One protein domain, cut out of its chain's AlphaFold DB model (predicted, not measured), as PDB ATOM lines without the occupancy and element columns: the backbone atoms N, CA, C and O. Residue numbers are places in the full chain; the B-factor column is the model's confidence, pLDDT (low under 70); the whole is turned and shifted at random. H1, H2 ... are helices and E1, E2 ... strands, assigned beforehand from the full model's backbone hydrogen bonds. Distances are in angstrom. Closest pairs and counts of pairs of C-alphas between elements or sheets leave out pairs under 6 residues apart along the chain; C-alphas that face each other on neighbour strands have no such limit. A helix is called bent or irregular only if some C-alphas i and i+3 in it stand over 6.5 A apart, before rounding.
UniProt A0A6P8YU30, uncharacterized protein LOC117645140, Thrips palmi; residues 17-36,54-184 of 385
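This is residues 17 to 36 and 54 to 184 of the 385 residues of the protein "uncharacterized protein LOC117645140" of Thrips palmi (UniProt A0A6P8YU30). One long helix, H2, reaches out from a body with two small sheets; its residues 54 to 76 stick out as a free arm, while its last residues and H3 cover one face of the sheet E2 E4 E3. E4 runs on into E5 of the second sheet, E1 E5 E6 E7, which is curled like part of a barrel, and the small hairpin of E8 and E9 lies next to that sheet. The printed part has 151 residues, with three named helices and nine named strands in the order E1 E2 H1 H2 H3 E3 E4 E5 E6 E7 E8 E9, a mixed class with antiparallel sheets. It is extended, with a radius of gyration of the C-alphas of 22.8 A and spans of 82 by 36 by 26 A.

Begin at E1, residues 17 to 21, antiparallel to E5, residues 122 to 128; N 19 and O 124 are 3.0 A apart, within hydrogen-bond range. Next, E2, residues 28 to 32, is antiparallel to E4, residues 115 to 120, with N 29 and O 118 at 2.9 A. E4 also forms a hairpin with E3, residues 107 to 112, with N 110 and O 117 at 2.9 A. H1, residues 33 to 36, is near H2, residues 54 to 93. H2 and H3, residues 95 to 102, form a helical hairpin and only just touch, with 3 pairs of C-alphas within 8 A, made by residues 87 to 91 of H2 alone; the closest are Leu 91 and Leu 97, 6.4 A. They are on the same face of the sheet E2 E4 E3, two layers, helices on one face of a sheet. H3 stands up from it at 53 degrees, the closest C-alphas of H3 and E3 being Thr 98 and Gly 109, 5.2 A. E5, E6, residues 139 to 142, and E7, residues 148 to 151, form a meander, each strand the antiparallel neighbour of the one before; find N 142 and O 127 at 2.8 A, and N 139 and O 151 at 2.9 A. E8, residues 175 to 177, and E9, residues 180 to 182, form a hairpin, with N 175 and O 182 at 2.8 A. Every O i to N i+4 pair of H2 is within hydrogen-bond range, 2 of 4 in H3, and H1 is too short for one.

Find C-alpha 17 at (-61.038, 55.941, -85.414), where E1 begins. H2 runs 59.0 A from C-alpha 54 at (-85.628, 29.608, -30.226) to C-alpha 93 at (-78.539, 71.529, -71.077). E5 is 18.3 A long, E4 16.2 A and E3 16.1 A. H3 is irregular, with C-alphas 96 and 99 7.1 A apart, and H1 only just, with C-alphas 33 and 36 6.9 A apart. E9 ends at C-alpha 182, (-54.048, 64.971, -80.413).

The C-alphas of Ala 54 and Glu 133 are the two farthest apart, at 83.2 A. Residues 37 to 53 are not printed, and C-alphas 36 and 54 stand 40.0 A apart across this cut. The link from E7 to E8, residues 152 to 174, is long. The mean pLDDT of the printed part is 85.5; 17 residues are under 70, among them 32 to 36 and 54 to 57.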
ATOM      1  N   TRP A  17     -60.307  55.402 -86.551       72.81
ATOM      2  CA  TRP A  17     -61.038  55.941 -85.414       72.81
ATOM      3  C   TRP A  17     -62.524  55.613 -85.570       72.81
ATOM      4  O   TRP A  17     -63.075  55.746 -86.663       72.81
ATOM      5  N   ASP A  18     -63.155  55.174 -84.482       81.56
ATOM      6  CA  ASP A  18     -64.586  54.871 -84.470       81.56
ATOM      7  C   ASP A  18     -65.372  56.163 -84.217       81.56
ATOM      8  O   ASP A  18     -65.267  56.762 -83.135       81.56
ATOM      9  N   ALA A  19     -66.154  56.570 -85.215       85.69
ATOM     10  CA  ALA A  19     -67.155  57.625 -85.123       85.69
ATOM     11  C   ALA A  19     -68.561  57.031 -85.299       85.69
ATOM     12  O   ALA A  19     -68.717  55.837 -85.559       85.69
ATOM     13  N   PHE A  20     -69.594  57.850 -85.129       88.56
ATOM     14  CA  PHE A  20     -70.982  57.424 -85.277       88.56
ATOM     15  C   PHE A  20     -71.722  58.318 -86.263       88.56
ATOM     16  O   PHE A  20     -71.688  59.542 -86.145       88.56
ATOM     17  N   ASP A  21     -72.419  57.696 -87.208       86.50
ATOM     18  CA  ASP A  21     -73.362  58.388 -88.077       86.50
ATOM     19  C   ASP A  21     -74.781  58.226 -87.521       86.50
ATOM     20  O   ASP A  21     -75.258  57.114 -87.275       86.50
ATOM     21  N   CYS A  22     -75.436  59.360 -87.288       85.81
ATOM     22  CA  CYS A  22     -76.814  59.448 -86.817       85.81
ATOM     23  C   CYS A  22     -77.752  59.991 -87.913       85.81
ATOM     24  O   CYS A  22     -78.872  60.387 -87.609       85.81
ATOM     25  N   SER A  23     -77.323  60.053 -89.177       85.62
ATOM     26  CA  SER A  23     -78.169  60.480 -90.300       85.62
ATOM     27  C   SER A  23     -79.327  59.505 -90.557       85.62
ATOM     28  O   SER A  23     -80.405  59.913 -90.990       85.62
ATOM     29  N   ASN A  24     -79.128  58.226 -90.224       80.94
ATOM     30  CA  ASN A  24     -80.073  57.142 -90.461       80.94
ATOM     31  C   ASN A  24     -80.542  56.508 -89.136       80.94
ATOM     32  O   ASN A  24     -80.219  55.364 -88.816       80.94
ATOM     33  N   LEU A  25     -81.265  57.283 -88.316       78.75
ATOM     34  CA  LEU A  25     -81.805  56.816 -87.032       78.75
ATOM     35  C   LEU A  25     -82.940  55.812 -87.260       78.75
ATOM     36  O   LEU A  25     -84.032  56.183 -87.687       78.75
ATOM     37  N   THR A  26     -82.697  54.545 -86.934       61.16
ATOM     38  CA  THR A  26     -83.680  53.463 -87.113       61.16
ATOM     39  C   THR A  26     -84.441  53.113 -85.835       61.16
ATOM     40  O   THR A  26     -85.536  52.555 -85.912       61.16
ATOM     41  N   THR A  27     -83.922  53.481 -84.660       72.50
ATOM     42  CA  THR A  27     -84.501  53.097 -83.363       72.50
ATOM     43  C   THR A  27     -84.483  54.244 -82.360       72.50
ATOM     44  O   THR A  27     -83.438  54.827 -82.071       72.50
ATOM     45  N   PHE A  28     -85.652  54.515 -81.777       78.69
ATOM     46  CA  PHE A  28     -85.823  55.440 -80.661       78.69
ATOM     47  C   PHE A  28     -86.343  54.679 -79.450       78.69
ATOM     48  O   PHE A  28     -87.398  54.046 -79.510       78.69
ATOM     49  N   THR A  29     -85.630  54.791 -78.337       77.44
ATOM     50  CA  THR A  29     -86.074  54.258 -77.052       77.44
ATOM     51  C   THR A  29     -86.548  55.413 -76.185       77.44
ATOM     52  O   THR A  29     -85.859  56.425 -76.028       77.44
ATOM     53  N   ARG A  30     -87.747  55.269 -75.623       78.19
ATOM     54  CA  ARG A  30     -88.350  56.247 -74.719       78.19
ATOM     55  C   ARG A  30     -88.091  55.833 -73.275       78.19
ATOM     56  O   ARG A  30     -88.446  54.722 -72.897       78.19
ATOM     57  N   ILE A  31     -87.542  56.739 -72.469       73.12
ATOM     58  CA  ILE A  31     -87.402  56.558 -71.018       73.12
ATOM     59  C   ILE A  31     -88.282  57.607 -70.331       73.12
ATOM     60  O   ILE A  31     -88.024  58.807 -70.453       73.12
ATOM     61  N   SER A  32     -89.346  57.159 -69.656       66.31
ATOM     62  CA  SER A  32     -90.258  58.030 -68.902       66.31
ATOM     63  C   SER A  32     -89.905  58.021 -67.418       66.31
ATOM     64  O   SER A  32     -89.707  56.962 -66.832       66.31
ATOM     65  N   LEU A  33     -89.857  59.200 -66.797       54.16
ATOM     66  CA  LEU A  33     -89.648  59.353 -65.351       54.16
ATOM     67  C   LEU A  33     -90.896  59.058 -64.512       54.16
ATOM     68  O   LEU A  33     -90.801  58.849 -63.306       54.16
ATOM     69  N   THR A  34     -92.071  59.077 -65.137       54.41
ATOM     70  CA  THR A  34     -93.366  58.976 -64.452       54.41
ATOM     71  C   THR A  34     -93.690  57.580 -63.933       54.41
ATOM     72  O   THR A  34     -94.629  57.436 -63.159       54.41
ATOM     73  N   ASP A  35     -92.925  56.557 -64.312       41.97
ATOM     74  CA  ASP A  35     -93.323  55.166 -64.078       41.97
ATOM     75  C   ASP A  35     -92.928  54.629 -62.687       41.97
ATOM     76  O   ASP A  35     -93.184  53.461 -62.403       41.97
ATOM     77  N   HIS A  36     -92.333  55.440 -61.797       44.16
ATOM     78  CA  HIS A  36     -91.839  54.987 -60.477       44.16
ATOM     79  C   HIS A  36     -92.277  55.821 -59.257       44.16
ATOM     80  O   HIS A  36     -91.739  55.645 -58.169       44.16
ATOM     81  N   ALA A  54     -86.571  29.586 -29.102       63.41
ATOM     82  CA  ALA A  54     -85.628  29.608 -30.226       63.41
ATOM     83  C   ALA A  54     -86.307  29.778 -31.603       63.41
ATOM     84  O   ALA A  54     -85.700  30.330 -32.517       63.41
ATOM     85  N   ALA A  55     -87.569  29.354 -31.745       68.75
ATOM     86  CA  ALA A  55     -88.352  29.534 -32.970       68.75
ATOM     87  C   ALA A  55     -88.786  30.999 -33.180       68.75
ATOM     88  O   ALA A  55     -88.831  31.491 -34.309       68.75
ATOM     89  N   GLU A  56     -89.045  31.729 -32.095       64.81
ATOM     90  CA  GLU A  56     -89.358  33.162 -32.147       64.81
ATOM     91  C   GLU A  56     -88.121  33.994 -32.488       64.81
ATOM     92  O   GLU A  56     -88.229  34.998 -33.190       64.81
ATOM     93  N   LEU A  57     -86.932  33.540 -32.076       62.06
ATOM     94  CA  LEU A  57     -85.670  34.172 -32.455       62.06
ATOM     95  C   LEU A  57     -85.427  34.081 -33.970       62.06
ATOM     96  O   LEU A  57     -85.024  35.072 -34.575       62.06
ATOM     97  N   THR A  58     -85.701  32.932 -34.599       71.75
ATOM     98  CA  THR A  58     -85.576  32.789 -36.061       71.75
ATOM     99  C   THR A  58     -86.567  33.674 -36.813       71.75
ATOM    100  O   THR A  58     -86.181  34.342 -37.768       71.75
ATOM    101  N   LEU A  59     -87.808  33.769 -36.328       76.00
ATOM    102  CA  LEU A  59     -88.840  34.631 -36.912       76.00
ATOM    103  C   LEU A  59     -88.497  36.121 -36.773       76.00
ATOM    104  O   LEU A  59     -88.657  36.890 -37.720       76.00
ATOM    105  N   ALA A  60     -87.969  36.528 -35.616       68.25
ATOM    106  CA  ALA A  60     -87.494  37.888 -35.389       68.25
ATOM    107  C   ALA A  60     -86.276  38.226 -36.266       68.25
ATOM    108  O   ALA A  60     -86.171  39.345 -36.774       68.25
ATOM    109  N   LEU A  61     -85.370  37.267 -36.483       69.62
ATOM    110  CA  LEU A  61     -84.205  37.457 -37.344       69.62
ATOM    111  C   LEU A  61     -84.614  37.616 -38.815       69.62
ATOM    112  O   LEU A  61     -84.132  38.533 -39.475       69.62
ATOM    113  N   ASP A  62     -85.531  36.779 -39.306       79.75
ATOM    114  CA  ASP A  62     -86.056  36.879 -40.671       79.75
ATOM    115  C   ASP A  62     -86.811  38.196 -40.886       79.75
ATOM    116  O   ASP A  62     -86.600  38.869 -41.897       79.75
ATOM    117  N   TYR A  63     -87.605  38.630 -39.901       80.75
ATOM    118  CA  TYR A  63     -88.268  39.935 -39.922       80.75
ATOM    119  C   TYR A  63     -87.263  41.094 -40.003       80.75
ATOM    120  O   TYR A  63     -87.436  42.015 -40.804       80.75
ATOM    121  N   LEU A  64     -86.184  41.057 -39.213       66.31
ATOM    122  CA  LEU A  64     -85.146  42.088 -39.251       66.31
ATOM    123  C   LEU A  64     -84.388  42.085 -40.580       66.31
ATOM    124  O   LEU A  64     -84.164  43.151 -41.153       66.31
ATOM    125  N   VAL A  65     -84.015  40.912 -41.098       75.69
ATOM    126  CA  VAL A  65     -83.344  40.781 -42.401       75.69
ATOM    127  C   VAL A  65     -84.220  41.339 -43.519       75.69
ATOM    128  O   VAL A  65     -83.715  42.056 -44.386       75.69
ATOM    129  N   ASP A  66     -85.522  41.063 -43.485       84.50
ATOM    130  CA  ASP A  66     -86.459  41.579 -44.474       84.50
ATOM    131  C   ASP A  66     -86.671  43.094 -44.340       84.50
ATOM    132  O   ASP A  66     -86.630  43.820 -45.334       84.50
ATOM    133  N   LYS A  67     -86.760  43.616 -43.112       75.75
ATOM    134  CA  LYS A  67     -86.847  45.062 -42.857       75.75
ATOM    135  C   LYS A  67     -85.599  45.814 -43.330       75.75
ATOM    136  O   LYS A  67     -85.714  46.868 -43.951       75.75
ATOM    137  N   PHE A  68     -84.404  45.262 -43.109       68.38
ATOM    138  CA  PHE A  68     -83.157  45.835 -43.630       68.38
ATOM    139  C   PHE A  68     -83.054  45.752 -45.157       68.38
ATOM    140  O   PHE A  68     -82.441  46.631 -45.766       68.38
ATOM    141  N   ARG A  69     -83.630  44.719 -45.784       78.00
ATOM    142  CA  ARG A  69     -83.705  44.613 -47.247       78.00
ATOM    143  C   ARG A  69     -84.565  45.741 -47.823       78.00
ATOM    144  O   ARG A  69     -84.070  46.463 -48.683       78.00
ATOM    145  N   ARG A  70     -85.764  45.957 -47.270       78.06
ATOM    146  CA  ARG A  70     -86.684  47.031 -47.688       78.06
ATOM    147  C   ARG A  70     -86.080  48.423 -47.508       78.06
ATOM    148  O   ARG A  70     -86.049  49.195 -48.455       78.06
ATOM    149  N   LEU A  71     -85.484  48.707 -46.345       62.22
ATOM    150  CA  LEU A  71     -84.807  49.989 -46.100       62.22
ATOM    151  C   LEU A  71     -83.652  50.236 -47.076       62.22
ATOM    152  O   LEU A  71     -83.418  51.363 -47.498       62.22
ATOM    153  N   ARG A  72     -82.906  49.188 -47.447       67.25
ATOM    154  CA  ARG A  72     -81.820  49.313 -48.427       67.25
ATOM    155  C   ARG A  72     -82.349  49.608 -49.830       67.25
ATOM    156  O   ARG A  72     -81.666  50.314 -50.562       67.25
ATOM    157  N   GLU A  73     -83.495  49.057 -50.209       76.56
ATOM    158  CA  GLU A  73     -84.147  49.334 -51.495       76.56
ATOM    159  C   GLU A  73     -84.686  50.770 -51.529       76.56
ATOM    160  O   GLU A  73     -84.337  51.522 -52.431       76.56
ATOM    161  N   GLU A  74     -85.364  51.212 -50.471       73.94
ATOM    162  CA  GLU A  74     -85.909  52.570 -50.346       73.94
ATOM    163  C   GLU A  74     -84.821  53.663 -50.361       73.94
ATOM    164  O   GLU A  74     -84.881  54.609 -51.148       73.94
ATOM    165  N   LEU A  75     -83.748  53.492 -49.577       59.84
ATOM    166  CA  LEU A  75     -82.593  54.406 -49.582       59.84
ATOM    167  C   LEU A  75     -81.847  54.409 -50.924       59.84
ATOM    168  O   LEU A  75     -81.234  55.412 -51.304       59.84
ATOM    169  N   ARG A  76     -81.860  53.278 -51.637       72.25
ATOM    170  CA  ARG A  76     -81.262  53.173 -52.969       72.25
ATOM    171  C   ARG A  76     -82.114  53.924 -53.984       72.25
ATOM    172  O   ARG A  76     -81.545  54.640 -54.801       72.25
ATOM    173  N   ASP A  77     -83.431  53.837 -53.886       76.69
ATOM    174  CA  ASP A  77     -84.355  54.489 -54.810       76.69
ATOM    175  C   ASP A  77     -84.411  56.008 -54.613       76.69
ATOM    176  O   ASP A  77     -84.381  56.747 -55.600       76.69
ATOM    177  N   GLU A  78     -84.362  56.509 -53.375       73.31
ATOM    178  CA  GLU A  78     -84.379  57.958 -53.130       73.31
ATOM    179  C   GLU A  78     -83.078  58.643 -53.587       73.31
ATOM    180  O   GLU A  78     -83.104  59.666 -54.281       73.31
ATOM    181  N   SER A  79     -81.924  58.039 -53.280       74.69
ATOM    182  CA  SER A  79     -80.620  58.536 -53.741       74.69
ATOM    183  C   SER A  79     -80.499  58.469 -55.267       74.69
ATOM    184  O   SER A  79     -80.046  59.421 -55.914       74.69
ATOM    185  N   ASN A  80     -80.983  57.378 -55.872       76.69
ATOM    186  CA  ASN A  80     -81.004  57.230 -57.323       76.69
ATOM    187  C   ASN A  80     -81.961  58.219 -57.992       76.69
ATOM    188  O   ASN A  80     -81.628  58.718 -59.063       76.69
ATOM    189  N   SER A  81     -83.102  58.546 -57.377       79.38
ATOM    190  CA  SER A  81     -84.062  59.529 -57.897       79.38
ATOM    191  C   SER A  81     -83.457  60.934 -57.944       79.38
ATOM    192  O   SER A  81     -83.503  61.605 -58.982       79.38
ATOM    193  N   GLN A  82     -82.797  61.364 -56.863       83.00
ATOM    194  CA  GLN A  82     -82.120  62.663 -56.835       83.00
ATOM    195  C   GLN A  82     -80.976  62.721 -57.849       83.00
ATOM    196  O   GLN A  82     -80.862  63.699 -58.597       83.00
ATOM    197  N   LEU A  83     -80.168  61.660 -57.924       84.94
ATOM    198  CA  LEU A  83     -79.095  61.557 -58.905       84.94
ATOM    199  C   LEU A  83     -79.652  61.587 -60.332       84.94
ATOM    200  O   LEU A  83     -79.164  62.347 -61.162       84.94
ATOM    201  N   LEU A  84     -80.699  60.816 -60.622       80.69
ATOM    202  CA  LEU A  84     -81.338  60.761 -61.934       80.69
ATOM    203  C   LEU A  84     -81.915  62.122 -62.339       80.69
ATOM    204  O   LEU A  84     -81.728  62.553 -63.475       80.69
ATOM    205  N   SER A  85     -82.545  62.837 -61.409       82.69
ATOM    206  CA  SER A  85     -83.051  64.193 -61.644       82.69
ATOM    207  C   SER A  85     -81.923  65.167 -61.996       82.69
ATOM    208  O   SER A  85     -82.025  65.918 -62.969       82.69
ATOM    209  N   GLN A  86     -80.802  65.120 -61.269       89.12
ATOM    210  CA  GLN A  86     -79.621  65.930 -61.583       89.12
ATOM    211  C   GLN A  86     -79.039  65.569 -62.955       89.12
ATOM    212  O   GLN A  86     -78.763  66.454 -63.765       89.12
ATOM    213  N   LYS A  87     -78.925  64.270 -63.246       84.69
ATOM    214  CA  LYS A  87     -78.475  63.737 -64.535       84.69
ATOM    215  C   LYS A  87     -79.345  64.239 -65.693       84.69
ATOM    216  O   LYS A  87     -78.820  64.710 -66.695       84.69
ATOM    217  N   LEU A  88     -80.666  64.217 -65.544       85.75
ATOM    218  CA  LEU A  88     -81.590  64.670 -66.585       85.75
ATOM    219  C   LEU A  88     -81.592  66.187 -66.769       85.75
ATOM    220  O   LEU A  88     -81.712  66.661 -67.898       85.75
ATOM    221  N   ARG A  89     -81.400  66.960 -65.694       88.75
ATOM    222  CA  ARG A  89     -81.187  68.412 -65.803       88.75
ATOM    223  C   ARG A  89     -79.926  68.731 -66.601       88.75
ATOM    224  O   ARG A  89     -79.969  69.623 -67.443       88.75
ATOM    225  N   LEU A  90     -78.845  67.978 -66.384       91.75
ATOM    226  CA  LEU A  90     -77.619  68.107 -67.174       91.75
ATOM    227  C   LEU A  90     -77.851  67.730 -68.642       91.75
ATOM    228  O   LEU A  90     -77.473  68.503 -69.511       91.75
ATOM    229  N   LEU A  91     -78.543  66.623 -68.929       90.50
ATOM    230  CA  LEU A  91     -78.860  66.221 -70.311       90.50
ATOM    231  C   LEU A  91     -79.758  67.207 -71.051       90.50
ATOM    232  O   LEU A  91     -79.703  67.299 -72.273       90.50
ATOM    233  N   ARG A  92     -80.596  67.947 -70.323       91.75
ATOM    234  CA  ARG A  92     -81.418  69.005 -70.913       91.75
ATOM    235  C   ARG A  92     -80.570  70.179 -71.402       91.75
ATOM    236  O   ARG A  92     -80.933  70.795 -72.397       91.75
ATOM    237  N   ALA A  93     -79.483  70.484 -70.696       92.31
ATOM    238  CA  ALA A  93     -78.539  71.529 -71.077       92.31
ATOM    239  C   ALA A  93     -77.504  71.039 -72.106       92.31
ATOM    240  O   ALA A  93     -77.119  71.813 -72.975       92.31
ATOM    241  N   PHE A  94     -77.096  69.769 -72.018       92.44
ATOM    242  CA  PHE A  94     -75.976  69.178 -72.757       92.44
ATOM    243  C   PHE A  94     -76.349  67.782 -73.297       92.44
ATOM    244  O   PHE A  94     -75.989  66.759 -72.695       92.44
ATOM    245  N   PRO A  95     -77.121  67.693 -74.395       89.94
ATOM    246  CA  PRO A  95     -77.555  66.416 -74.971       89.94
ATOM    247  C   PRO A  95     -76.389  65.521 -75.428       89.94
ATOM    248  O   PRO A  95     -76.494  64.292 -75.390       89.94
ATOM    249  N   GLU A  96     -75.251  66.104 -75.797       87.44
ATOM    250  CA  GLU A  96     -74.028  65.403 -76.198       87.44
ATOM    251  C   GLU A  96     -73.426  64.524 -75.086       87.44
ATOM    252  O   GLU A  96     -72.748  63.533 -75.369       87.44
ATOM    253  N   LEU A  97     -73.748  64.804 -73.816       90.31
ATOM    254  CA  LEU A  97     -73.300  64.007 -72.669       90.31
ATOM    255  C   LEU A  97     -74.083  62.700 -72.484       90.31
ATOM    256  O   LEU A  97     -73.753  61.919 -71.591       90.31
ATOM    257  N   THR A  98     -75.096  62.426 -73.312       90.31
ATOM    258  CA  THR A  98     -75.938  61.224 -73.186       90.31
ATOM    259  C   THR A  98     -75.115  59.940 -73.180       90.31
ATOM    260  O   THR A  98     -75.320  59.085 -72.318       90.31
ATOM    261  N   SER A  99     -74.146  59.816 -74.087       88.00
ATOM    262  CA  SER A  99     -73.292  58.628 -74.178       88.00
ATOM    263  C   SER A  99     -72.435  58.418 -72.926       88.00
ATOM    264  O   SER A  99     -72.296  57.297 -72.439       88.00
ATOM    265  N   GLN A 100     -71.912  59.504 -72.353       87.50
ATOM    266  CA  GLN A 100     -71.123  59.468 -71.122       87.50
ATOM    267  C   GLN A 100     -71.991  59.121 -69.914       87.50
ATOM    268  O   GLN A 100     -71.557  58.394 -69.026       87.50
ATOM    269  N   LEU A 101     -73.223  59.629 -69.886       88.38
ATOM    270  CA  LEU A 101     -74.106  59.488 -68.739       88.38
ATOM    271  C   LEU A 101     -74.792  58.128 -68.651       88.38
ATOM    272  O   LEU A 101     -75.039  57.641 -67.544       88.38
ATOM    273  N   LEU A 102     -75.118  57.558 -69.811       85.81
ATOM    274  CA  LEU A 102     -75.673  56.213 -69.946       85.81
ATOM    275  C   LEU A 102     -74.582  55.138 -70.004       85.81
ATOM    276  O   LEU A 102     -74.910  53.959 -69.949       85.81
ATOM    277  N   GLU A 103     -73.308  55.530 -70.114       85.25
ATOM    278  CA  GLU A 103     -72.163  54.626 -70.303       85.25
ATOM    279  C   GLU A 103     -72.290  53.739 -71.559       85.25
ATOM    280  O   GLU A 103     -71.678  52.673 -71.655       85.25
ATOM    281  N   VAL A 104     -73.061  54.194 -72.552       82.69
ATOM    282  CA  VAL A 104     -73.253  53.516 -73.837       82.69
ATOM    283  C   VAL A 104     -72.643  54.386 -74.938       82.69
ATOM    284  O   VAL A 104     -73.051  55.536 -75.098       82.69
ATOM    285  N   PRO A 105     -71.660  53.896 -75.709       82.69
ATOM    286  CA  PRO A 105     -71.121  54.652 -76.833       82.69
ATOM    287  C   PRO A 105     -72.129  54.712 -77.990       82.69
ATOM    288  O   PRO A 105     -72.937  53.801 -78.166       82.69
ATOM    289  N   GLY A 106     -72.059  55.769 -78.802       84.94
ATOM    290  CA  GLY A 106     -72.866  55.873 -80.023       84.94
ATOM    291  C   GLY A 106     -74.354  56.098 -79.791       84.94
ATOM    292  O   GLY A 106     -75.165  55.698 -80.621       84.94
ATOM    293  N   VAL A 107     -74.730  56.704 -78.667       89.19
ATOM    294  CA  VAL A 107     -76.111  57.125 -78.417       89.19
ATOM    295  C   VAL A 107     -76.200  58.640 -78.370       89.19
ATOM    296  O   VAL A 107     -75.370  59.313 -77.755       89.19
ATOM    297  N   LEU A 108     -77.245  59.159 -78.997       92.38
ATOM    298  CA  LEU A 108     -77.667  60.543 -78.888       92.38
ATOM    299  C   LEU A 108     -78.911  60.587 -78.006       92.38
ATOM    300  O   LEU A 108     -79.810  59.762 -78.155       92.38
ATOM    301  N   GLY A 109     -78.978  61.547 -77.092       91.44
ATOM    302  CA  GLY A 109     -80.153  61.749 -76.254       91.44
ATOM    303  C   GLY A 109     -80.712  63.145 -76.405       91.44
ATOM    304  O   GLY A 109     -79.976  64.110 -76.587       91.44
ATOM    305  N   ARG A 110     -82.034  63.262 -76.301       92.44
ATOM    306  CA  ARG A 110     -82.716  64.549 -76.212       92.44
ATOM    307  C   ARG A 110     -83.826  64.479 -75.179       92.44
ATOM    308  O   ARG A 110     -84.684  63.601 -75.235       92.44
ATOM    309  N   VAL A 111     -83.822  65.428 -74.249       89.12
ATOM    310  CA  VAL A 111     -84.896  65.577 -73.265       89.12
ATOM    311  C   VAL A 111     -85.986  66.470 -73.851       89.12
ATOM    312  O   VAL A 111     -85.719  67.609 -74.237       89.12
ATOM    313  N   ILE A 112     -87.217  65.966 -73.910       90.06
ATOM    314  CA  ILE A 112     -88.405  66.731 -74.308       90.06
ATOM    315  C   ILE A 112     -89.457  66.539 -73.212       90.06
ATOM    316  O   ILE A 112     -89.871  65.418 -72.928       90.06
ATOM    317  N   GLY A 113     -89.871  67.633 -72.566       87.94
ATOM    318  CA  GLY A 113     -90.698  67.556 -71.355       87.94
ATOM    319  C   GLY A 113     -89.938  66.873 -70.213       87.94
ATOM    320  O   GLY A 113     -88.858  67.342 -69.850       87.94
ATOM    321  N   ASP A 114     -90.492  65.774 -69.699       80.06
ATOM    322  CA  ASP A 114     -89.902  64.925 -68.646       80.06
ATOM    323  C   ASP A 114     -89.463  63.549 -69.179       80.06
ATOM    324  O   ASP A 114     -89.289  62.587 -68.431       80.06
ATOM    325  N   VAL A 115     -89.307  63.442 -70.498       82.69
ATOM    326  CA  VAL A 115     -88.971  62.200 -71.193       82.69
ATOM    327  C   VAL A 115     -87.618  62.355 -71.877       82.69
ATOM    328  O   VAL A 115     -87.377  63.335 -72.586       82.69
ATOM    329  N   LEU A 116     -86.738  61.370 -71.681       88.38
ATOM    330  CA  LEU A 116     -85.481  61.253 -72.417       88.38
ATOM    331  C   LEU A 116     -85.694  60.323 -73.616       88.38
ATOM    332  O   LEU A 116     -86.015  59.144 -73.458       88.38
ATOM    333  N   TYR A 117     -85.506  60.866 -74.813       90.69
ATOM    334  CA  TYR A 117     -85.462  60.105 -76.054       90.69
ATOM    335  C   TYR A 117     -84.014  59.750 -76.339       90.69
ATOM    336  O   TYR A 117     -83.186  60.652 -76.455       90.69
ATOM    337  N   VAL A 118     -83.713  58.460 -76.445       91.94
ATOM    338  CA  VAL A 118     -82.378  57.966 -76.788       91.94
ATOM    339  C   VAL A 118     -82.441  57.335 -78.170       91.94
ATOM    340  O   VAL A 118     -83.292  56.483 -78.426       91.94
ATOM    341  N   ALA A 119     -81.549  57.759 -79.053       91.44
ATOM    342  CA  ALA A 119     -81.405  57.241 -80.400       91.44
ATOM    343  C   ALA A 119     -80.024  56.590 -80.533       91.44
ATOM    344  O   ALA A 119     -79.020  57.167 -80.108       91.44
ATOM    345  N   GLN A 120     -79.973  55.377 -81.081       89.88
ATOM    346  CA  GLN A 120     -78.719  54.657 -81.287       89.88
ATOM    347  C   GLN A 120     -78.189  54.925 -82.695       89.88
ATOM    348  O   GLN A 120     -78.919  54.795 -83.675       89.88
ATOM    349  N   CYS A 121     -76.919  55.299 -82.781       93.12
ATOM    350  CA  CYS A 121     -76.253  55.643 -84.026       93.12
ATOM    351  C   CYS A 121     -75.416  54.469 -84.539       93.12
ATOM    352  O   CYS A 121     -74.932  53.633 -83.769       93.12
ATOM    353  N   THR A 122     -75.236  54.403 -85.855       94.50
ATOM    354  CA  THR A 122     -74.455  53.340 -86.491       94.50
ATOM    355  C   THR A 122     -72.966  53.671 -86.429       94.50
ATOM    356  O   THR A 122     -72.589  54.788 -86.792       94.50
ATOM    357  N   PRO A 123     -72.102  52.744 -85.976       93.94
ATOM    358  CA  PRO A 123     -70.665  52.977 -85.965       93.94
ATOM    359  C   PRO A 123     -70.132  53.059 -87.399       93.94
ATOM    360  O   PRO A 123     -70.444  52.214 -88.238       93.94
ATOM    361  N   VAL A 124     -69.309  54.068 -87.657       95.25
ATOM    362  CA  VAL A 124     -68.691  54.358 -88.950       95.25
ATOM    363  C   VAL A 124     -67.183  54.497 -88.761       95.25
ATOM    364  O   VAL A 124     -66.710  55.121 -87.809       95.25
ATOM    365  N   GLN A 125     -66.418  53.887 -89.666       94.69
ATOM    366  CA  GLN A 125     -64.967  54.023 -89.685       94.69
ATOM    367  C   GLN A 125     -64.604  55.314 -90.403       94.69
ATOM    368  O   GLN A 125     -64.989  55.513 -91.548       94.69
ATOM    369  N   VAL A 126     -63.838  56.180 -89.749       96.25
ATOM    370  CA  VAL A 126     -63.421  57.448 -90.355       96.25
ATOM    371  C   VAL A 126     -61.912  57.572 -90.426       96.25
ATOM    372  O   VAL A 126     -61.175  56.996 -89.618       96.25
ATOM    373  N   GLN A 127     -61.446  58.342 -91.407       96.12
ATOM    374  CA  GLN A 127     -60.027  58.641 -91.579       96.12
ATOM    375  C   GLN A 127     -59.733  60.046 -91.060       96.12
ATOM    376  O   GLN A 127     -60.366  61.013 -91.473       96.12
ATOM    377  N   LEU A 128     -58.760  60.177 -90.157       95.94
ATOM    378  CA  LEU A 128     -58.356  61.484 -89.631       95.94
ATOM    379  C   LEU A 128     -57.764  62.363 -90.742       95.94
ATOM    380  O   LEU A 128     -56.886  61.929 -91.492       95.94
ATOM    381  N   ARG A 129     -58.193  63.627 -90.803       95.25
ATOM    382  CA  ARG A 129     -57.666  64.619 -91.744       95.25
ATOM    383  C   ARG A 129     -56.648  65.518 -91.044       95.25
ATOM    384  O   ARG A 129     -57.006  66.481 -90.376       95.25
ATOM    385  N   TRP A 130     -55.368  65.208 -91.230       92.44
ATOM    386  CA  TRP A 130     -54.254  65.914 -90.581       92.44
ATOM    387  C   TRP A 130     -53.937  67.284 -91.180       92.44
ATOM    388  O   TRP A 130     -53.434  68.158 -90.482       92.44
ATOM    389  N   GLN A 131     -54.209  67.467 -92.470       91.94
ATOM    390  CA  GLN A 131     -53.952  68.715 -93.178       91.94
ATOM    391  C   GLN A 131     -55.225  69.560 -93.158       91.94
ATOM    392  O   GLN A 131     -56.145  69.334 -93.944       91.94
ATOM    393  N   VAL A 132     -55.290  70.497 -92.216       94.94
ATOM    394  CA  VAL A 132     -56.335  71.519 -92.140       94.94
ATOM    395  C   VAL A 132     -55.679  72.893 -92.118       94.94
ATOM    396  O   VAL A 132     -54.701  73.104 -91.408       94.94
ATOM    397  N   GLU A 133     -56.196  73.815 -92.927       95.25
ATOM    398  CA  GLU A 133     -55.691  75.195 -92.997       95.25
ATOM    399  C   GLU A 133     -56.166  76.035 -91.803       95.25
ATOM    400  O   GLU A 133     -55.494  76.970 -91.379       95.25
ATOM    401  N   ASP A 134     -57.307  75.646 -91.232       96.50
ATOM    402  CA  ASP A 134     -58.000  76.338 -90.155       96.50
ATOM    403  C   ASP A 134     -58.164  75.448 -88.918       96.50
ATOM    404  O   ASP A 134     -58.180  74.218 -89.005       96.50
ATOM    405  N   CYS A 135     -58.345  76.084 -87.759       96.19
ATOM    406  CA  CYS A 135     -58.634  75.402 -86.504       96.19
ATOM    407  C   CYS A 135     -60.139  75.286 -86.287       96.19
ATOM    408  O   CYS A 135     -60.888  76.242 -86.489       96.19
ATOM    409  N   TYR A 136     -60.556  74.122 -85.804       97.50
ATOM    410  CA  TYR A 136     -61.946  73.811 -85.503       97.50
ATOM    411  C   TYR A 136     -62.065  73.303 -84.068       97.50
ATOM    412  O   TYR A 136     -61.106  72.772 -83.501       97.50
ATOM    413  N   ASP A 137     -63.243  73.474 -83.483       96.31
ATOM    414  CA  ASP A 137     -63.607  72.934 -82.171       96.31
ATOM    415  C   ASP A 137     -63.962  71.433 -82.197       96.31
ATOM    416  O   ASP A 137     -64.125  70.808 -81.149       96.31
ATOM    417  N   ALA A 138     -63.999  70.835 -83.390       97.12
ATOM    418  CA  ALA A 138     -64.263  69.423 -83.627       97.12
ATOM    419  C   ALA A 138     -63.109  68.720 -84.365       97.12
ATOM    420  O   ALA A 138     -62.211  69.349 -84.930       97.12
ATOM    421  N   VAL A 139     -63.132  67.384 -84.370       97.12
ATOM    422  CA  VAL A 139     -62.083  66.556 -84.981       97.12
ATOM    423  C   VAL A 139     -62.306  66.458 -86.495       97.12
ATOM    424  O   VAL A 139     -63.317  65.895 -86.906       97.12
ATOM    425  N   PRO A 140     -61.391  66.942 -87.351       97.56
ATOM    426  CA  PRO A 140     -61.554  66.861 -88.799       97.56
ATOM    427  C   PRO A 140     -61.332  65.429 -89.307       97.56
ATOM    428  O   PRO A 140     -60.281  64.825 -89.066       97.56
ATOM    429  N   VAL A 141     -62.301  64.894 -90.049       97.62
ATOM    430  CA  VAL A 141     -62.266  63.523 -90.575       97.62
ATOM    431  C   VAL A 141     -62.796  63.443 -92.009       97.62
ATOM    432  O   VAL A 141     -63.489  64.338 -92.491       97.62
ATOM    433  N   TYR A 142     -62.453  62.364 -92.704       97.50
ATOM    434  CA  TYR A 142     -63.126  61.928 -93.919       97.50
ATOM    435  C   TYR A 142     -64.115  60.822 -93.568       97.50
ATOM    436  O   TYR A 142     -63.752  59.853 -92.893       97.50
ATOM    437  N   ASP A 143     -65.348  60.990 -94.038       96.19
ATOM    438  CA  ASP A 143     -66.384  59.961 -93.991       96.19
ATOM    439  C   ASP A 143     -66.014  58.772 -94.903       96.19
ATOM    440  O   ASP A 143     -65.087  58.864 -95.713       96.19
ATOM    441  N   ASN A 144     -66.763  57.673 -94.823       93.88
ATOM    442  CA  ASN A 144     -66.637  56.504 -95.699       93.88
ATOM    443  C   ASN A 144     -66.657  56.876 -97.192       93.88
ATOM    444  O   ASN A 144     -65.926  56.287 -97.986       93.88
ATOM    445  N   ASP A 145     -67.454  57.881 -97.561       95.19
ATOM    446  CA  ASP A 145     -67.560  58.382 -98.937       95.19
ATOM    447  C   ASP A 145     -66.389  59.299 -99.345       95.19
ATOM    448  O   ASP A 145     -66.403  59.899-100.419       95.19
ATOM    449  N   GLY A 146     -65.398  59.497 -98.469       96.12
ATOM    450  CA  GLY A 146     -64.299  60.444 -98.668       96.12
ATOM    451  C   GLY A 146     -64.710  61.913 -98.529       96.12
ATOM    452  O   GLY A 146     -63.918  62.810 -98.817       96.12
ATOM    453  N   ARG A 147     -65.943  62.190 -98.086       97.06
ATOM    454  CA  ARG A 147     -66.435  63.557 -97.881       97.06
ATOM    455  C   ARG A 147     -65.828  64.155 -96.607       97.06
ATOM    456  O   ARG A 147     -65.810  63.483 -95.573       97.06
ATOM    457  N   PRO A 148     -65.330  65.405 -96.652       97.44
ATOM    458  CA  PRO A 148     -64.803  66.056 -95.465       97.44
ATOM    459  C   PRO A 148     -65.945  66.381 -94.503       97.44
ATOM    460  O   PRO A 148     -66.916  67.038 -94.873       97.44
ATOM    461  N   CYS A 149     -65.803  65.946 -93.261       97.56
ATOM    462  CA  CYS A 149     -66.722  66.245 -92.176       97.56
ATOM    463  C   CYS A 149     -65.934  66.407 -90.871       97.56
ATOM    464  O   CYS A 149     -64.697  66.444 -90.856       97.56
ATOM    465  N   PHE A 150     -66.652  66.558 -89.768       97.81
ATOM    466  CA  PHE A 150     -66.066  66.695 -88.449       97.81
ATOM    467  C   PHE A 150     -66.732  65.722 -87.488       97.81
ATOM    468  O   PHE A 150     -67.902  65.398 -87.640       97.81
ATOM    469  N   ALA A 151     -65.995  65.255 -86.495       96.06
ATOM    470  CA  ALA A 151     -66.529  64.440 -85.423       96.06
ATOM    471  C   ALA A 151     -66.532  65.248 -84.126       96.06
ATOM    472  O   ALA A 151     -65.496  65.784 -83.713       96.06
ATOM    473  N   ASP A 152     -67.693  65.316 -83.479       93.56
ATOM    474  CA  ASP A 152     -67.830  65.967 -82.182       93.56
ATOM    475  C   ASP A 152     -66.921  65.278 -81.146       93.56
ATOM    476  O   ASP A 152     -66.918  64.046 -81.037       93.56
ATOM    477  N   PRO A 153     -66.127  66.022 -80.363       91.81
ATOM    478  CA  PRO A 153     -65.110  65.421 -79.507       91.81
ATOM    479  C   PRO A 153     -65.684  64.626 -78.329       91.81
ATOM    480  O   PRO A 153     -65.006  63.739 -77.802       91.81
ATOM    481  N   SER A 154     -66.907  64.943 -77.900       87.25
ATOM    482  CA  SER A 154     -67.532  64.362 -76.712       87.25
ATOM    483  C   SER A 154     -68.419  63.161 -77.050       87.25
ATOM    484  O   SER A 154     -68.307  62.114 -76.410       87.25
ATOM    485  N   SER A 155     -69.244  63.296 -78.086       88.44
ATOM    486  CA  SER A 155     -70.219  62.309 -78.549       88.44
ATOM    487  C   SER A 155     -69.681  61.416 -79.670       88.44
ATOM    488  O   SER A 155     -70.181  60.307 -79.850       88.44
ATOM    489  N   ARG A 156     -68.632  61.860 -80.384       92.12
ATOM    490  CA  ARG A 156     -68.059  61.216 -81.585       92.12
ATOM    491  C   ARG A 156     -69.036  61.070 -82.748       92.12
ATOM    492  O   ARG A 156     -68.849  60.207 -83.605       92.12
ATOM    493  N   ILE A 157     -70.072  61.897 -82.770       93.06
ATOM    494  CA  ILE A 157     -71.051  61.932 -83.852       93.06
ATOM    495  C   ILE A 157     -70.491  62.767 -85.004       93.06
ATOM    496  O   ILE A 157     -69.863  63.803 -84.772       93.06
ATOM    497  N   LEU A 158     -70.708  62.309 -86.238       95.62
ATOM    498  CA  LEU A 158     -70.319  63.041 -87.437       95.62
ATOM    499  C   LEU A 158     -71.248  64.231 -87.681       95.62
ATOM    500  O   LEU A 158     -72.471  64.102 -87.708       95.62
ATOM    501  N   VAL A 159     -70.644  65.396 -87.884       95.62
ATOM    502  CA  VAL A 159     -71.300  66.650 -88.228       95.62
ATOM    503  C   VAL A 159     -70.692  67.206 -89.520       95.62
ATOM    504  O   VAL A 159     -69.478  67.127 -89.731       95.62
ATOM    505  N   PRO A 160     -71.507  67.777 -90.421       96.56
ATOM    506  CA  PRO A 160     -71.013  68.290 -91.700       96.56
ATOM    507  C   PRO A 160     -70.175  69.565 -91.536       96.56
ATOM    508  O   PRO A 160     -69.275  69.831 -92.332       96.56
ATOM    509  N   HIS A 161     -70.459  70.352 -90.497       97.06
ATOM    510  CA  HIS A 161     -69.829  71.639 -90.237       97.06
ATOM    511  C   HIS A 161     -69.432  71.735 -88.765       97.06
ATOM    512  O   HIS A 161     -70.185  71.303 -87.895       97.06
ATOM    513  N   ALA A 162     -68.261  72.312 -88.514       97.00
ATOM    514  CA  ALA A 162     -67.747  72.618 -87.184       97.00
ATOM    515  C   ALA A 162     -67.498  74.120 -87.052       97.00
ATOM    516  O   ALA A 162     -67.339  74.818 -88.062       97.00
ATOM    517  N   GLU A 163     -67.452  74.618 -85.820       97.38
ATOM    518  CA  GLU A 163     -67.185  76.026 -85.576       97.38
ATOM    519  C   GLU A 163     -65.696  76.305 -85.804       97.38
ATOM    520  O   GLU A 163     -64.806  75.654 -85.248       97.38
ATOM    521  N   LYS A 164     -65.408  77.282 -86.669       97.44
ATOM    522  CA  LYS A 164     -64.040  77.740 -86.898       97.44
ATOM    523  C   LYS A 164     -63.600  78.584 -85.706       97.44
ATOM    524  O   LYS A 164     -64.203  79.614 -85.414       97.44
ATOM    525  N   ILE A 165     -62.507  78.183 -85.070       96.69
ATOM    526  CA  ILE A 165     -61.921  78.884 -83.926       96.69
ATOM    527  C   ILE A 165     -60.593  79.545 -84.322       96.69
ATOM    528  O   ILE A 165     -59.900  79.068 -85.225       96.69
ATOM    529  N   PRO A 166     -60.187  80.643 -83.660       96.06
ATOM    530  CA  PRO A 166     -58.898  81.264 -83.931       96.06
ATOM    531  C   PRO A 166     -57.750  80.322 -83.550       96.06
ATOM    532  O   PRO A 166     -57.665  79.835 -82.420       96.06
ATOM    533  N   CYS A 167     -56.826  80.099 -84.480       94.75
ATOM    534  CA  CYS A 167     -55.654  79.268 -84.246       94.75
ATOM    535  C   CYS A 167     -54.657  79.955 -83.305       94.75
ATOM    536  O   CYS A 167     -53.887  80.819 -83.716       94.75
ATOM    537  N   ARG A 168     -54.632  79.540 -82.036       92.06
ATOM    538  CA  ARG A 168     -53.668  80.020 -81.032       92.06
ATOM    539  C   ARG A 168     -52.651  78.925 -80.712       92.06
ATOM    540  O   ARG A 168     -53.042  77.793 -80.440       92.06
ATOM    541  N   ARG A 169     -51.349  79.246 -80.708       86.31
ATOM    542  CA  ARG A 169     -50.276  78.270 -80.401       86.31
ATOM    543  C   ARG A 169     -50.327  77.763 -78.955       86.31
ATOM    544  O   ARG A 169     -50.008  76.608 -78.703       86.31
ATOM    545  N   SER A 170     -50.740  78.613 -78.016       86.81
ATOM    546  CA  SER A 170     -50.794  78.310 -76.578       86.81
ATOM    547  C   SER A 170     -52.077  77.603 -76.131       86.81
ATOM    548  O   SER A 170     -52.072  76.916 -75.113       86.81
ATOM    549  N   LEU A 171     -53.168  77.754 -76.888       89.62
ATOM    550  CA  LEU A 171     -54.509  77.258 -76.551       89.62
ATOM    551  C   LEU A 171     -55.095  76.425 -77.696       89.62
ATOM    552  O   LEU A 171     -56.256  76.578 -78.065       89.62
ATOM    553  N   ALA A 172     -54.273  75.567 -78.296       90.81
ATOM    554  CA  ALA A 172     -54.754  74.648 -79.314       90.81
ATOM    555  C   ALA A 172     -55.717  73.624 -78.679       90.81
ATOM    556  O   ALA A 172     -55.401  73.083 -77.613       90.81
ATOM    557  N   PRO A 173     -56.868  73.325 -79.309       93.06
ATOM    558  CA  PRO A 173     -57.771  72.302 -78.803       93.06
ATOM    559  C   PRO A 173     -57.069  70.942 -78.803       93.06
ATOM    560  O   PRO A 173     -56.308  70.599 -79.719       93.06
ATOM    561  N   LEU A 174     -57.311  70.179 -77.739       93.81
ATOM    562  CA  LEU A 174     -56.770  68.842 -77.544       93.81
ATOM    563  C   LEU A 174     -57.917  67.842 -77.497       93.81
ATOM    564  O   LEU A 174     -58.838  67.969 -76.694       93.81
ATOM    565  N   PHE A 175     -57.809  66.808 -78.320       93.75
ATOM    566  CA  PHE A 175     -58.832  65.789 -78.482       93.75
ATOM    567  C   PHE A 175     -58.320  64.443 -77.992       93.75
ATOM    568  O   PHE A 175     -57.211  64.022 -78.331       93.75
ATOM    569  N   LYS A 176     -59.126  63.750 -77.183       89.31
ATOM    570  CA  LYS A 176     -58.753  62.452 -76.618       89.31
ATOM    571  C   LYS A 176     -59.069  61.324 -77.601       89.31
ATOM    572  O   LYS A 176     -60.223  60.933 -77.772       89.31
ATOM    573  N   MET A 177     -58.028  60.746 -78.188       88.12
ATOM    574  CA  MET A 177     -58.106  59.645 -79.148       88.12
ATOM    575  C   MET A 177     -57.540  58.369 -78.531       88.12
ATOM    576  O   MET A 177     -56.332  58.128 -78.512       88.12
ATOM    577  N   GLY A 178     -58.432  57.556 -77.963       86.56
ATOM    578  CA  GLY A 178     -58.032  56.374 -77.203       86.56
ATOM    579  C   GLY A 178     -57.174  56.776 -75.991       86.56
ATOM    580  O   GLY A 178     -57.676  57.484 -75.113       86.56
ATOM    581  N   PRO A 179     -55.905  56.334 -75.899       85.62
ATOM    582  CA  PRO A 179     -54.999  56.727 -74.821       85.62
ATOM    583  C   PRO A 179     -54.166  57.986 -75.130       85.62
ATOM    584  O   PRO A 179     -53.384  58.406 -74.278       85.62
ATOM    585  N   TYR A 180     -54.292  58.568 -76.325       87.44
ATOM    586  CA  TYR A 180     -53.494  59.711 -76.769       87.44
ATOM    587  C   TYR A 180     -54.324  60.995 -76.788       87.44
ATOM    588  O   TYR A 180     -55.549  60.959 -76.897       87.44
ATOM    589  N   TRP A 181     -53.639  62.130 -76.680       89.88
ATOM    590  CA  TRP A 181     -54.217  63.447 -76.917       89.88
ATOM    591  C   TRP A 181     -53.599  64.018 -78.185       89.88
ATOM    592  O   TRP A 181     -52.375  64.011 -78.321       89.88
ATOM    593  N   THR A 182     -54.444  64.502 -79.084       91.81
ATOM    594  CA  THR A 182     -54.048  64.971 -80.413       91.81
ATOM    595  C   THR A 182     -54.556  66.391 -80.627       91.81
ATOM    596  O   THR A 182     -55.651  66.724 -80.175       91.81
ATOM    597  N   SER A 183     -53.773  67.222 -81.315       92.81
ATOM    598  CA  SER A 183     -54.205  68.540 -81.790       92.81
ATOM    599  C   SER A 183     -54.153  68.594 -83.312       92.81
ATOM    600  O   SER A 183     -53.260  68.002 -83.911       92.81
ATOM    601  N   PHE A 184     -55.088  69.328 -83.917       92.81
ATOM    602  CA  PHE A 184     -55.155  69.565 -85.366       92.81
ATOM    603  C   PHE A 184     -54.798  71.009 -85.736       92.81
ATOM    604  O   PHE A 184     -55.221  71.514 -86.768       92.81
TER     605      PHE A 184